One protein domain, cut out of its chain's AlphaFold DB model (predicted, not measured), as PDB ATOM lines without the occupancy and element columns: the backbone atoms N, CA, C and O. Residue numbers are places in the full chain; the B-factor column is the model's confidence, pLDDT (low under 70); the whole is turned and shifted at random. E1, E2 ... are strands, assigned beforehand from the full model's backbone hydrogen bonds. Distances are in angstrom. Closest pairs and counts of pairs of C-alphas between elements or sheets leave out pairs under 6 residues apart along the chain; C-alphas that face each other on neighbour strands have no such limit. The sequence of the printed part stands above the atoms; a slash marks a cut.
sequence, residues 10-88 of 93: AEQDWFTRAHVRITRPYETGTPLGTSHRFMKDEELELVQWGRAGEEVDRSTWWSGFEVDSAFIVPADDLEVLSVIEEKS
ATOM      1  N   ALA A  10      43.110  44.780 -32.574       94.94
ATOM      2  CA  ALA A  10      42.302  45.094 -31.404       94.94
ATOM      3  C   ALA A  10      42.449  46.568 -30.989       94.94
ATOM      4  O   ALA A  10      43.562  47.083 -30.864       94.94
ATOM      5  N   GLU A  11      41.332  47.236 -30.702       96.00
ATOM      6  CA  GLU A  11      41.316  48.616 -30.195       96.00
ATOM      7  C   GLU A  11      41.567  48.677 -28.683       96.00
ATOM      8  O   GLU A  11      42.012  49.696 -28.157       96.00
ATOM      9  N   GLN A  12      41.297  47.576 -27.979       95.25
ATOM     10  CA  GLN A  12      41.508  47.425 -26.544       95.25
ATOM     11  C   GLN A  12      41.889  45.986 -26.181       95.25
ATOM     12  O   GLN A  12      41.634  45.053 -26.942       95.25
ATOM     13  N   ASP A  13      42.452  45.801 -24.983       95.88
ATOM     14  CA  ASP A  13      42.642  44.466 -24.414       95.88
ATOM     15  C   ASP A  13      41.299  43.753 -24.329       95.88
ATOM     16  O   ASP A  13      40.312  44.332 -23.853       95.88
ATOM     17  N   TRP A  14      41.273  42.497 -24.743       95.88
ATOM     18  CA  TRP A  14      40.045  41.738 -24.903       95.88
ATOM     19  C   TRP A  14      40.200  40.334 -24.354       95.88
ATOM     20  O   TRP A  14      41.305  39.796 -24.271       95.88
ATOM     21  N   PHE A  15      39.074  39.746 -23.971       95.69
ATOM     22  CA  PHE A  15      39.029  38.349 -23.578       95.69
ATOM     23  C   PHE A  15      37.626  37.777 -23.760       95.69
ATOM     24  O   PHE A  15      36.629  38.495 -23.692       95.69
ATOM     25  N   THR A  16      37.559  36.470 -23.951       97.44
ATOM     26  CA  THR A  16      36.328  35.685 -23.918       97.44
ATOM     27  C   THR A  16      36.593  34.460 -23.056       97.44
ATOM     28  O   THR A  16      37.562  33.747 -23.298       97.44
ATOM     29  N   ARG A  17      35.737  34.198 -22.070       97.94
ATOM     30  CA  ARG A  17      35.688  32.935 -21.327       97.94
ATOM     31  C   ARG A  17      34.406  32.208 -21.695       97.94
ATOM     32  O   ARG A  17      33.330  32.806 -21.659       97.94
ATOM     33  N   ALA A  18      34.511  30.932 -22.035       98.44
ATOM     34  CA  ALA A  18      33.372  30.153 -22.495       98.44
ATOM     35  C   ALA A  18      33.410  28.715 -21.986       98.44
ATOM     36  O   ALA A  18      34.480  28.142 -21.796       98.44
ATOM     37  N   HIS A  19      32.221  28.141 -21.820       98.38
ATOM     38  CA  HIS A  19      32.036  26.706 -21.704       98.38
ATOM     39  C   HIS A  19      32.023  26.105 -23.110       98.38
ATOM     40  O   HIS A  19      31.253  26.546 -23.974       98.38
ATOM     41  N   VAL A  20      32.882  25.121 -23.351       98.31
ATOM     42  CA  VAL A  20      33.073  24.505 -24.666       98.31
ATOM     43  C   VAL A  20      32.940  22.993 -24.585       98.31
ATOM     44  O   VAL A  20      33.112  22.412 -23.516       98.31
ATOM     45  N   ARG A  21      32.695  22.360 -25.730       98.38
ATOM     46  CA  ARG A  21      32.775  20.912 -25.917       98.38
ATOM     47  C   ARG A  21      33.825  20.579 -26.964       98.38
ATOM     48  O   ARG A  21      33.809  21.141 -28.054       98.38
ATOM     49  N   ILE A  22      34.700  19.628 -26.672       98.19
ATOM     50  CA  ILE A  22      35.693  19.127 -27.621       98.19
ATOM     51  C   ILE A  22      35.007  18.249 -28.671       98.19
ATOM     52  O   ILE A  22      34.344  17.263 -28.345       98.19
ATOM     53  N   THR A  23      35.170  18.574 -29.952       98.12
ATOM     54  CA  THR A  23      34.474  17.875 -31.052       98.12
ATOM     55  C   THR A  23      35.285  16.703 -31.604       98.12
ATOM     56  O   THR A  23      34.721  15.749 -32.160       98.12
ATOM     57  N   ARG A  24      36.610  16.723 -31.408       96.00
ATOM     58  CA  ARG A  24      37.550  15.684 -31.840       96.00
ATOM     59  C   ARG A  24      38.668  15.504 -30.803       96.00
ATOM     60  O   ARG A  24      39.156  16.503 -30.292       96.00
ATOM     61  N   PRO A  25      39.112  14.265 -30.501       94.69
ATOM     62  CA  PRO A  25      40.220  14.065 -29.574       94.69
ATOM     63  C   PRO A  25      41.469  14.793 -30.061       94.69
ATOM     64  O   PRO A  25      41.837  14.668 -31.232       94.69
ATOM     65  N   TYR A  26      42.128  15.496 -29.152       90.62
ATOM     66  CA  TYR A  26      43.258  16.357 -29.465       90.62
ATOM     67  C   TYR A  26      44.304  16.257 -28.352       90.62
ATOM     68  O   TYR A  26      43.971  16.190 -27.170       90.62
ATOM     69  N   GLU A  27      45.576  16.196 -28.731       93.75
ATOM     70  CA  GLU A  27      46.698  16.090 -27.802       93.75
ATOM     71  C   GLU A  27      47.582  17.321 -27.941       93.75
ATOM     72  O   GLU A  27      47.923  17.731 -29.050       93.75
ATOM     73  N   THR A  28      47.958  17.900 -26.808       92.81
ATOM     74  CA  THR A  28      48.828  19.071 -26.746       92.81
ATOM     75  C   THR A  28      49.833  18.935 -25.620       92.81
ATOM     76  O   THR A  28      49.610  18.230 -24.636       92.81
ATOM     77  N   GLY A  29      50.956  19.628 -25.769       90.31
ATOM     78  CA  GLY A  29      51.978  19.762 -24.740       90.31
ATOM     79  C   GLY A  29      52.059  21.187 -24.211       90.31
ATOM     80  O   GLY A  29      51.624  22.125 -24.878       90.31
ATOM     81  N   THR A  30      52.651  21.348 -23.033       87.00
ATOM     82  CA  THR A  30      53.163  22.631 -22.547       87.00
ATOM     83  C   THR A  30      54.669  22.732 -22.818       87.00
ATOM     84  O   THR A  30      55.337  21.705 -22.994       87.00
ATOM     85  N   PRO A  31      55.258  23.942 -22.793       82.44
ATOM     86  CA  PRO A  31      56.710  24.117 -22.904       82.44
ATOM     87  C   PRO A  31      57.519  23.357 -21.839       82.44
ATOM     88  O   PRO A  31      58.689  23.049 -22.057       82.44
ATOM     89  N   LEU A  32      56.900  23.020 -20.701       84.88
ATOM     90  CA  LEU A  32      57.518  22.266 -19.605       84.88
ATOM     91  C   LEU A  32      57.510  20.740 -19.823       84.88
ATOM     92  O   LEU A  32      57.961  19.995 -18.955       84.88
ATOM     93  N   GLY A  33      57.018  20.263 -20.971       85.69
ATOM     94  CA  GLY A  33      57.002  18.841 -21.327       85.69
ATOM     95  C   GLY A  33      55.816  18.059 -20.759       85.69
ATOM     96  O   GLY A  33      55.778  16.836 -20.886       85.69
ATOM     97  N   THR A  34      54.838  18.739 -20.159       90.31
ATOM     98  CA  THR A  34      53.580  18.111 -19.745       90.31
ATOM     99  C   THR A  34      52.681  17.956 -20.962       90.31
ATOM    100  O   THR A  34      52.389  18.940 -21.633       90.31
ATOM    101  N   SER A  35      52.212  16.743 -21.237       92.38
ATOM    102  CA  SER A  35      51.207  16.479 -22.270       92.38
ATOM    103  C   SER A  35      49.825  16.298 -21.656       92.38
ATOM    104  O   SER A  35      49.686  15.661 -20.609       92.38
ATOM    105  N   HIS A  36      48.801  16.771 -22.350       93.38
ATOM    106  CA  HIS A  36      47.413  16.484 -22.039       93.38
ATOM    107  C   HIS A  36      46.662  16.094 -23.306       93.38
ATOM    108  O   HIS A  36      46.884  16.650 -24.384       93.38
ATOM    109  N   ARG A  37      45.765  15.121 -23.158       95.50
ATOM    110  CA  ARG A  37      44.893  14.659 -24.226       95.50
ATOM    111  C   ARG A  37      43.454  14.964 -23.852       95.50
ATOM    112  O   ARG A  37      42.915  14.322 -22.956       95.50
ATOM    113  N   PHE A  38      42.859  15.874 -24.606       95.94
ATOM    114  CA  PHE A  38      41.437  16.150 -24.563       95.94
ATOM    115  C   PHE A  38      40.667  15.059 -25.300       95.94
ATOM    116  O   PHE A  38      41.078  14.568 -26.364       95.94
ATOM    117  N   MET A  39      39.538  14.669 -24.730       97.56
ATOM    118  CA  MET A  39      38.677  13.621 -25.256       97.56
ATOM    119  C   MET A  39      37.492  14.220 -26.005       97.56
ATOM    120  O   MET A  39      37.032  15.315 -25.715       97.56
ATOM    121  N   LYS A  40      36.968  13.483 -26.989       97.38
ATOM    122  CA  LYS A  40      35.727  13.885 -27.657       97.38
ATOM    123  C   LYS A  40      34.593  13.980 -26.632       97.38
ATOM    124  O   LYS A  40      34.491  13.114 -25.766       97.38
ATOM    125  N   ASP A  41      33.740  14.984 -26.800       98.00
ATOM    126  CA  ASP A  41      32.588  15.298 -25.955       98.00
ATOM    127  C   ASP A  41      32.969  15.731 -24.525       98.00
ATOM    128  O   ASP A  41      32.088  15.943 -23.696       98.00
ATOM    129  N   GLU A  42      34.265  15.905 -24.238       97.56
ATOM    130  CA  GLU A  42      34.736  16.539 -23.009       97.56
ATOM    131  C   GLU A  42      34.299  18.004 -22.987       97.56
ATOM    132  O   GLU A  42      34.448  18.721 -23.980       97.56
ATOM    133  N   GLU A  43      33.747  18.435 -21.856       97.81
ATOM    134  CA  GLU A  43      33.288  19.803 -21.642       97.81
ATOM    135  C   GLU A  43      34.154  20.491 -20.590       97.81
ATOM    136  O   GLU A  43      34.480  19.902 -19.557       97.81
ATOM    137  N   LEU A  44      34.549  21.731 -20.866       96.56
ATOM    138  CA  LEU A  44      35.469  22.491 -20.028       96.56
ATOM    139  C   LEU A  44      35.341  23.996 -20.267       96.56
ATOM    140  O   LEU A  44      34.738  24.445 -21.243       96.56
ATOM    141  N   GLU A  45      35.918  24.783 -19.364       97.56
ATOM    142  CA  GLU A  45      36.061  26.225 -19.551       97.56
ATOM    143  C   GLU A  45      37.385  26.535 -20.244       97.56
ATOM    144  O   GLU A  45      38.445  26.111 -19.782       97.56
ATOM    145  N   LEU A  46      37.324  27.309 -21.325       97.31
ATOM    146  CA  LEU A  46      38.499  27.830 -22.015       97.31
ATOM    147  C   LEU A  46      38.413  29.349 -22.159       97.31
ATOM    148  O   LEU A  46      37.337  29.953 -22.080       97.31
ATOM    149  N   VAL A  47      39.567  29.963 -22.409       97.06
ATOM    150  CA  VAL A  47      39.694  31.403 -22.617       97.06
ATOM    151  C   VAL A  47      40.363  31.735 -23.947       97.06
ATOM    152  O   VAL A  47      41.289  31.061 -24.389       97.06
ATOM    153  N   GLN A  48      39.917  32.821 -24.566       96.38
ATOM    154  CA  GLN A  48      40.662  33.556 -25.583       96.38
ATOM    155  C   GLN A  48      40.970  34.937 -25.038       96.38
ATOM    156  O   GLN A  48      40.177  35.490 -24.275       96.38
ATOM    157  N   TRP A  49      42.095  35.508 -25.434       95.00
ATOM    158  CA  TRP A  49      42.465  36.853 -25.030       95.00
ATOM    159  C   TRP A  49      43.496  37.430 -25.991       95.00
ATOM    160  O   TRP A  49      44.180  36.701 -26.706       95.00
ATOM    161  N   GLY A  50      43.616  38.751 -25.985       94.12
ATOM    162  CA  GLY A  50      44.634  39.459 -26.744       94.12
ATOM    163  C   GLY A  50      44.774  40.902 -26.278       94.12
ATOM    164  O   GLY A  50      43.983  41.397 -25.469       94.12
ATOM    165  N   ARG A  51      45.825  41.563 -26.762       94.81
ATOM    166  CA  ARG A  51      46.208  42.913 -26.336       94.81
ATOM    167  C   ARG A  51      45.777  43.970 -27.341       94.81
ATOM    168  O   ARG A  51      45.744  43.710 -28.542       94.81
ATOM    169  N   ALA A  52      45.504  45.173 -26.846       95.62
ATOM    170  CA  ALA A  52      45.305  46.346 -27.690       95.62
ATOM    171  C   ALA A  52      46.505  46.551 -28.630       95.62
ATOM    172  O   ALA A  52      47.659  46.471 -28.203       95.62
ATOM    173  N   GLY A  53      46.240  46.851 -29.901       95.00
ATOM    174  CA  GLY A  53      47.278  47.051 -30.912       95.00
ATOM    175  C   GLY A  53      47.833  45.768 -31.536       95.00
ATOM    176  O   GLY A  53      48.650  45.871 -32.449       95.00
ATOM    177  N   GLU A  54      47.376  44.585 -31.112       94.56
ATOM    178  CA  GLU A  54      47.716  43.307 -31.748       94.56
ATOM    179  C   GLU A  54      46.556  42.742 -32.572       94.56
ATOM    180  O   GLU A  54      45.396  43.128 -32.415       94.56
ATOM    181  N   GLU A  55      46.876  41.836 -33.495       94.94
ATOM    182  CA  GLU A  55      45.873  41.133 -34.293       94.94
ATOM    183  C   GLU A  55      44.948  40.308 -33.388       94.94
ATOM    184  O   GLU A  55      45.395  39.602 -32.482       94.94
ATOM    185  N   VAL A  56      43.639  40.396 -33.629       94.38
ATOM    186  CA  VAL A  56      42.655  39.579 -32.916       94.38
ATOM    187  C   VAL A  56      42.724  38.138 -33.429       94.38
ATOM    188  O   VAL A  56      42.088  37.798 -34.426       94.38
ATOM    189  N   ASP A  57      43.463  37.280 -32.721       92.50
ATOM    190  CA  ASP A  57      43.471  35.835 -32.968       92.50
ATOM    191  C   ASP A  57      42.309  35.140 -32.241       92.50
ATOM    192  O   ASP A  57      42.241  35.101 -31.013       92.50
ATOM    193  N   ARG A  58      41.388  34.565 -33.019       93.81
ATOM    194  CA  ARG A  58      40.259  33.754 -32.532       93.81
ATOM    195  C   ARG A  58      40.420  32.264 -32.842       93.81
ATOM    196  O   ARG A  58      39.499  31.496 -32.573       93.81
ATOM    197  N   SER A  59      41.558  31.849 -33.395       95.06
ATOM    198  CA  SER A  59      41.828  30.455 -33.764       95.06
ATOM    199  C   SER A  59      42.290  29.590 -32.588       95.06
ATOM    200  O   SER A  59      42.261  28.363 -32.681       95.06
ATOM    201  N   THR A  60      42.645  30.215 -31.464       93.69
ATOM    202  CA  THR A  60      43.310  29.557 -30.337       93.69
ATOM    203  C   THR A  60      42.515  29.733 -29.043       93.69
ATOM    204  O   THR A  60      42.139  30.853 -28.699       93.69
ATOM    205  N   TRP A  61      42.280  28.647 -28.303       96.38
ATOM    206  CA  TRP A  61      41.658  28.654 -26.975       96.38
ATOM    207  C   TRP A  61      42.600  28.060 -25.931       96.38
ATOM    208  O   TRP A  61      43.283  27.080 -26.197       96.38
ATOM    209  N   TRP A  62      42.637  28.641 -24.739       95.62
ATOM    210  CA  TRP A  62      43.586  28.299 -23.685       95.62
ATOM    211  C   TRP A  62      42.850  27.728 -22.477       95.62
ATOM    212  O   TRP A  62      41.816  28.258 -22.074       95.62
ATOM    213  N   SER A  63      43.397  26.686 -21.853       94.06
ATOM    214  CA  SER A  63      42.842  26.099 -20.622       94.06
ATOM    215  C   SER A  63      43.057  26.961 -19.372       94.06
ATOM    216  O   SER A  63      42.611  26.602 -18.287       94.06
ATOM    217  N   GLY A  64      43.775  28.078 -19.501       87.81
ATOM    218  CA  GLY A  64      44.081  29.020 -18.431       87.81
ATOM    219  C   GLY A  64      44.924  30.194 -18.937       87.81
ATOM    220  O   GLY A  64      45.313  30.234 -20.101       87.81
ATOM    221  N   PHE A  65      45.214  31.154 -18.056       82.62
ATOM    222  CA  PHE A  65      46.003  32.355 -18.386       82.62
ATOM    223  C   PHE A  65      47.517  32.182 -18.188       82.62
ATOM    224  O   PHE A  65      48.306  33.022 -18.615       82.62
ATOM    225  N   GLU A  66      47.930  31.121 -17.502       84.88
ATOM    226  CA  GLU A  66      49.329  30.852 -17.190       84.88
ATOM    227  C   GLU A  66      50.038  30.252 -18.405       84.88
ATOM    228  O   GLU A  66      49.804  29.104 -18.769       84.88
ATOM    229  N   VAL A  67      50.926  31.025 -19.029       78.75
ATOM    230  CA  VAL A  67      51.552  30.642 -20.306       78.75
ATOM    231  C   VAL A  67      52.342  29.330 -20.218       78.75
ATOM    232  O   VAL A  67      52.357  28.558 -21.173       78.75
ATOM    233  N   ASP A  68      52.955  29.042 -19.070       83.94
ATOM    234  CA  ASP A  68      53.812  27.862 -18.901       83.94
ATOM    235  C   ASP A  68      53.030  26.566 -18.619       83.94
ATOM    236  O   ASP A  68      53.574  25.465 -18.763       83.94
ATOM    237  N   SER A  69      51.765  26.681 -18.203       84.81
ATOM    238  CA  SER A  69      50.933  25.558 -17.748       84.81
ATOM    239  C   SER A  69      49.651  25.374 -18.566       84.81
ATOM    240  O   SER A  69      49.047  24.303 -18.504       84.81
ATOM    241  N   ALA A  70      49.245  26.374 -19.354       91.31
ATOM    242  CA  ALA A  70      48.048  26.307 -20.173       91.31
ATOM    243  C   ALA A  70      48.219  25.358 -21.364       91.31
ATOM    244  O   ALA A  70      49.209  25.381 -22.097       91.31
ATOM    245  N   PHE A  71      47.187  24.554 -21.587       94.12
ATOM    246  CA  PHE A  71      47.013  23.778 -22.799       94.12
ATOM    247  C   PHE A  71      46.234  24.601 -23.817       94.12
ATOM    248  O   PHE A  71      45.304  25.330 -23.466       94.12
ATOM    249  N   ILE A  72      46.613  24.465 -25.081       94.31
ATOM    250  CA  ILE A  72      46.011  25.196 -26.188       94.31
ATOM    251  C   ILE A  72      45.151  24.238 -27.003       94.31
ATOM    252  O   ILE A  72      45.649  23.201 -27.422       94.31
ATOM    253  N   VAL A  73      43.901  24.603 -27.271       95.38
ATOM    254  CA  VAL A  73      42.962  23.876 -28.131       95.38
ATOM    255  C   VAL A  73      42.646  24.731 -29.369       95.38
ATOM    256  O   VAL A  73      42.268  25.897 -29.215       95.38
ATOM    257  N   PRO A  74      42.780  24.196 -30.596       96.06
ATOM    258  CA  PRO A  74      42.346  24.885 -31.808       96.06
ATOM    259  C   PRO A  74      40.831  25.112 -31.822       96.06
ATOM    260  O   PRO A  74      40.065  24.226 -31.446       96.06
ATOM    261  N   ALA A  75      40.385  26.262 -32.328       96.25
ATOM    262  CA  ALA A  75      38.961  26.577 -32.458       96.25
ATOM    263  C   ALA A  75      38.197  25.564 -33.337       96.25
ATOM    264  O   ALA A  75      37.021  25.319 -33.092       96.25
ATOM    265  N   ASP A  76      38.872  24.940 -34.307       96.38
ATOM    266  CA  ASP A  76      38.287  23.914 -35.182       96.38
ATOM    267  C   ASP A  76      38.026  22.570 -34.468       96.38
ATOM    268  O   ASP A  76      37.239  21.756 -34.953       96.38
ATOM    269  N   ASP A  77      38.669  22.322 -33.319       96.94
ATOM    270  CA  ASP A  77      38.555  21.075 -32.545       96.94
ATOM    271  C   ASP A  77      37.586  21.210 -31.345       96.94
ATOM    272  O   ASP A  77      37.500  20.313 -30.497       96.94
ATOM    273  N   LEU A  78      36.812  22.302 -31.280       97.44
ATOM    274  CA  LEU A  78      35.818  22.548 -30.233       97.44
ATOM    275  C   LEU A  78      34.543  23.237 -30.737       97.44
ATOM    276  O   LEU A  78      34.486  23.796 -31.827       97.44
ATOM    277  N   GLU A  79      33.508  23.203 -29.908       98.06
ATOM    278  CA  GLU A  79      32.247  23.923 -30.065       98.06
ATOM    279  C   GLU A  79      32.014  24.789 -28.822       98.06
ATOM    280  O   GLU A  79      32.088  24.298 -27.695       98.06
ATOM    281  N   VAL A  80      31.709  26.076 -29.006       98.00
ATOM    282  CA  VAL A  80      31.331  26.963 -27.896       98.00
ATOM    283  C   VAL A  80      29.873  26.707 -27.523       98.00
ATOM    284  O   VAL A  80      28.974  26.988 -28.311       98.00
ATOM    285  N   LEU A  81      29.632  26.211 -26.307       98.50
ATOM    286  CA  LEU A  81      28.284  25.942 -25.800       98.50
ATOM    287  C   LEU A  81      27.644  27.200 -25.207       98.50
ATOM    288  O   LEU A  81      26.471  27.483 -25.446       98.50
ATOM    289  N   SER A  82      28.410  27.956 -24.421       98.44
ATOM    290  CA  SER A  82      27.965  29.224 -23.846       98.44
ATOM    291  C   SER A  82      29.139  30.141 -23.522       98.44
ATOM    292  O   SER A  82      30.173  29.711 -23.016       98.44
ATOM    293  N   VAL A  83      28.968  31.438 -23.785       98.12
ATOM    294  CA  VAL A  83      29.912  32.469 -23.339       98.12
ATOM    295  C   VAL A  83      29.585  32.832 -21.893       98.12
ATOM    296  O   VAL A  83      28.448  33.178 -21.578       98.12
ATOM    297  N   ILE A  84      30.585  32.728 -21.020       98.06
ATOM    298  CA  ILE A  84      30.483  33.027 -19.587       98.06
ATOM    299  C   ILE A  84      30.784  34.505 -19.348       98.06
ATOM    300  O   ILE A  84      30.103  35.169 -18.571       98.06
ATOM    301  N   GLU A  85      31.817  35.019 -20.011       97.12
ATOM    302  CA  GLU A  85      32.291  36.384 -19.832       97.12
ATOM    303  C   GLU A  85      32.964  36.869 -21.114       97.12
ATOM    304  O   GLU A  85      33.699  36.118 -21.759       97.12
ATOM    305  N   GLU A  86      32.722  38.121 -21.488       96.75
ATOM    306  CA  GLU A  86      33.302  38.699 -22.692       96.75
ATOM    307  C   GLU A  86      33.631  40.177 -22.509       96.75
ATOM    308  O   GLU A  86      32.818  40.975 -22.040       96.75
ATOM    309  N   LYS A  87      34.824  40.538 -22.975       96.56
ATOM    310  CA  LYS A  87      35.222  41.902 -23.284       96.56
ATOM    311  C   LYS A  87      35.608  41.963 -24.757       96.56
ATOM    312  O   LYS A  87      36.581  41.338 -25.173       96.56
ATOM    313  N   SER A  88      34.842  42.730 -25.526       94.38
ATOM    314  CA  SER A  88      35.057  42.923 -26.963       94.38
ATOM    315  C   SER A  88      36.426  43.564 -27.260       94.38
ATOM    316  O   SER A  88      36.822  44.481 -26.540       94.38
TER     317      SER A  88
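What this domain is: This is residues 10 to 88 of the 93 residues of an uncharacterized protein of Corynebacteriales bacterium (UniProt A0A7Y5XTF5). A long, strongly twisted sheet of three strands, E4, E1 and E7, makes the length of this model, and two small two-stranded hairpins go with it. The hairpin of E2 and E3 stands at one end of the sheet, giving an L, while the hairpin of E5 and E6 packs through E5 on E4. The 79 printed residues hold seven named strands, E1 to E7 in chain order, and no named helix; the class is all strand. The large sheet has the order E4, E1, E7, and in each of the three sheets the neighbours are antiparallel. The whole is compact, with a radius of gyration of the C-alphas of 12.6 A and spans of 35 by 29 by 17 A.

How they stand to each other: Begin with E1, residues 14 to 22, the inner strand of the large sheet, which bends by 66 degrees at residue 19. On one side of it look for E4, residues 43 to 50, antiparallel at 154 degrees, with N 16 and O 48 at 2.8 A. On the other side is E7, residues 78 to 87, antiparallel at 156 degrees, with N 17 and O 85 at 2.8 A; it bends by 82 degrees at residue 82. Between E1 and E4 along the chain comes the hairpin of E2, residues 26 to 29, and E3, residues 35 to 38, where N 28 and O 36 are 2.9 A apart. E2 is apart from E4 and E7, but the closest C-alphas of E1 and E3, those of Ile 22 and Phe 38, are 7.2 A apart. After E4 comes the hairpin of E5, residues 60 to 62, and E6, residues 72 to 74, where N 61 and O 73 are 2.9 A apart. The closest C-alphas of E4 and E5, those of Val 47 and Trp 62, are 5.1 A apart. The closest of E2 and E6, those of Thr 28 and Ile 72, are 6.8 A apart.

Where its parts are: Find C-alpha 14 at (40.045, 41.738, -24.903); from there E1 runs 23.2 A to C-alpha 22. E2 and E3 measure 10.5 A and 10.0 A. E4 begins at C-alpha 43, at (33.288, 19.803, -21.642), and covers 23.3 A. E5 and E6 measure 6.8 A and 6.7 A. E7 covers 20.6 A and ends at C-alpha 87, at (35.222, 41.902, -23.284).

The domain as a whole: The two C-alphas farthest apart, those of Glu 11 and Met 39, are 35.4 A from each other. The printed part, residues 10 to 88, has no cut, and no link is long. Its mean pLDDT is 94.3, and no printed residue is under 70.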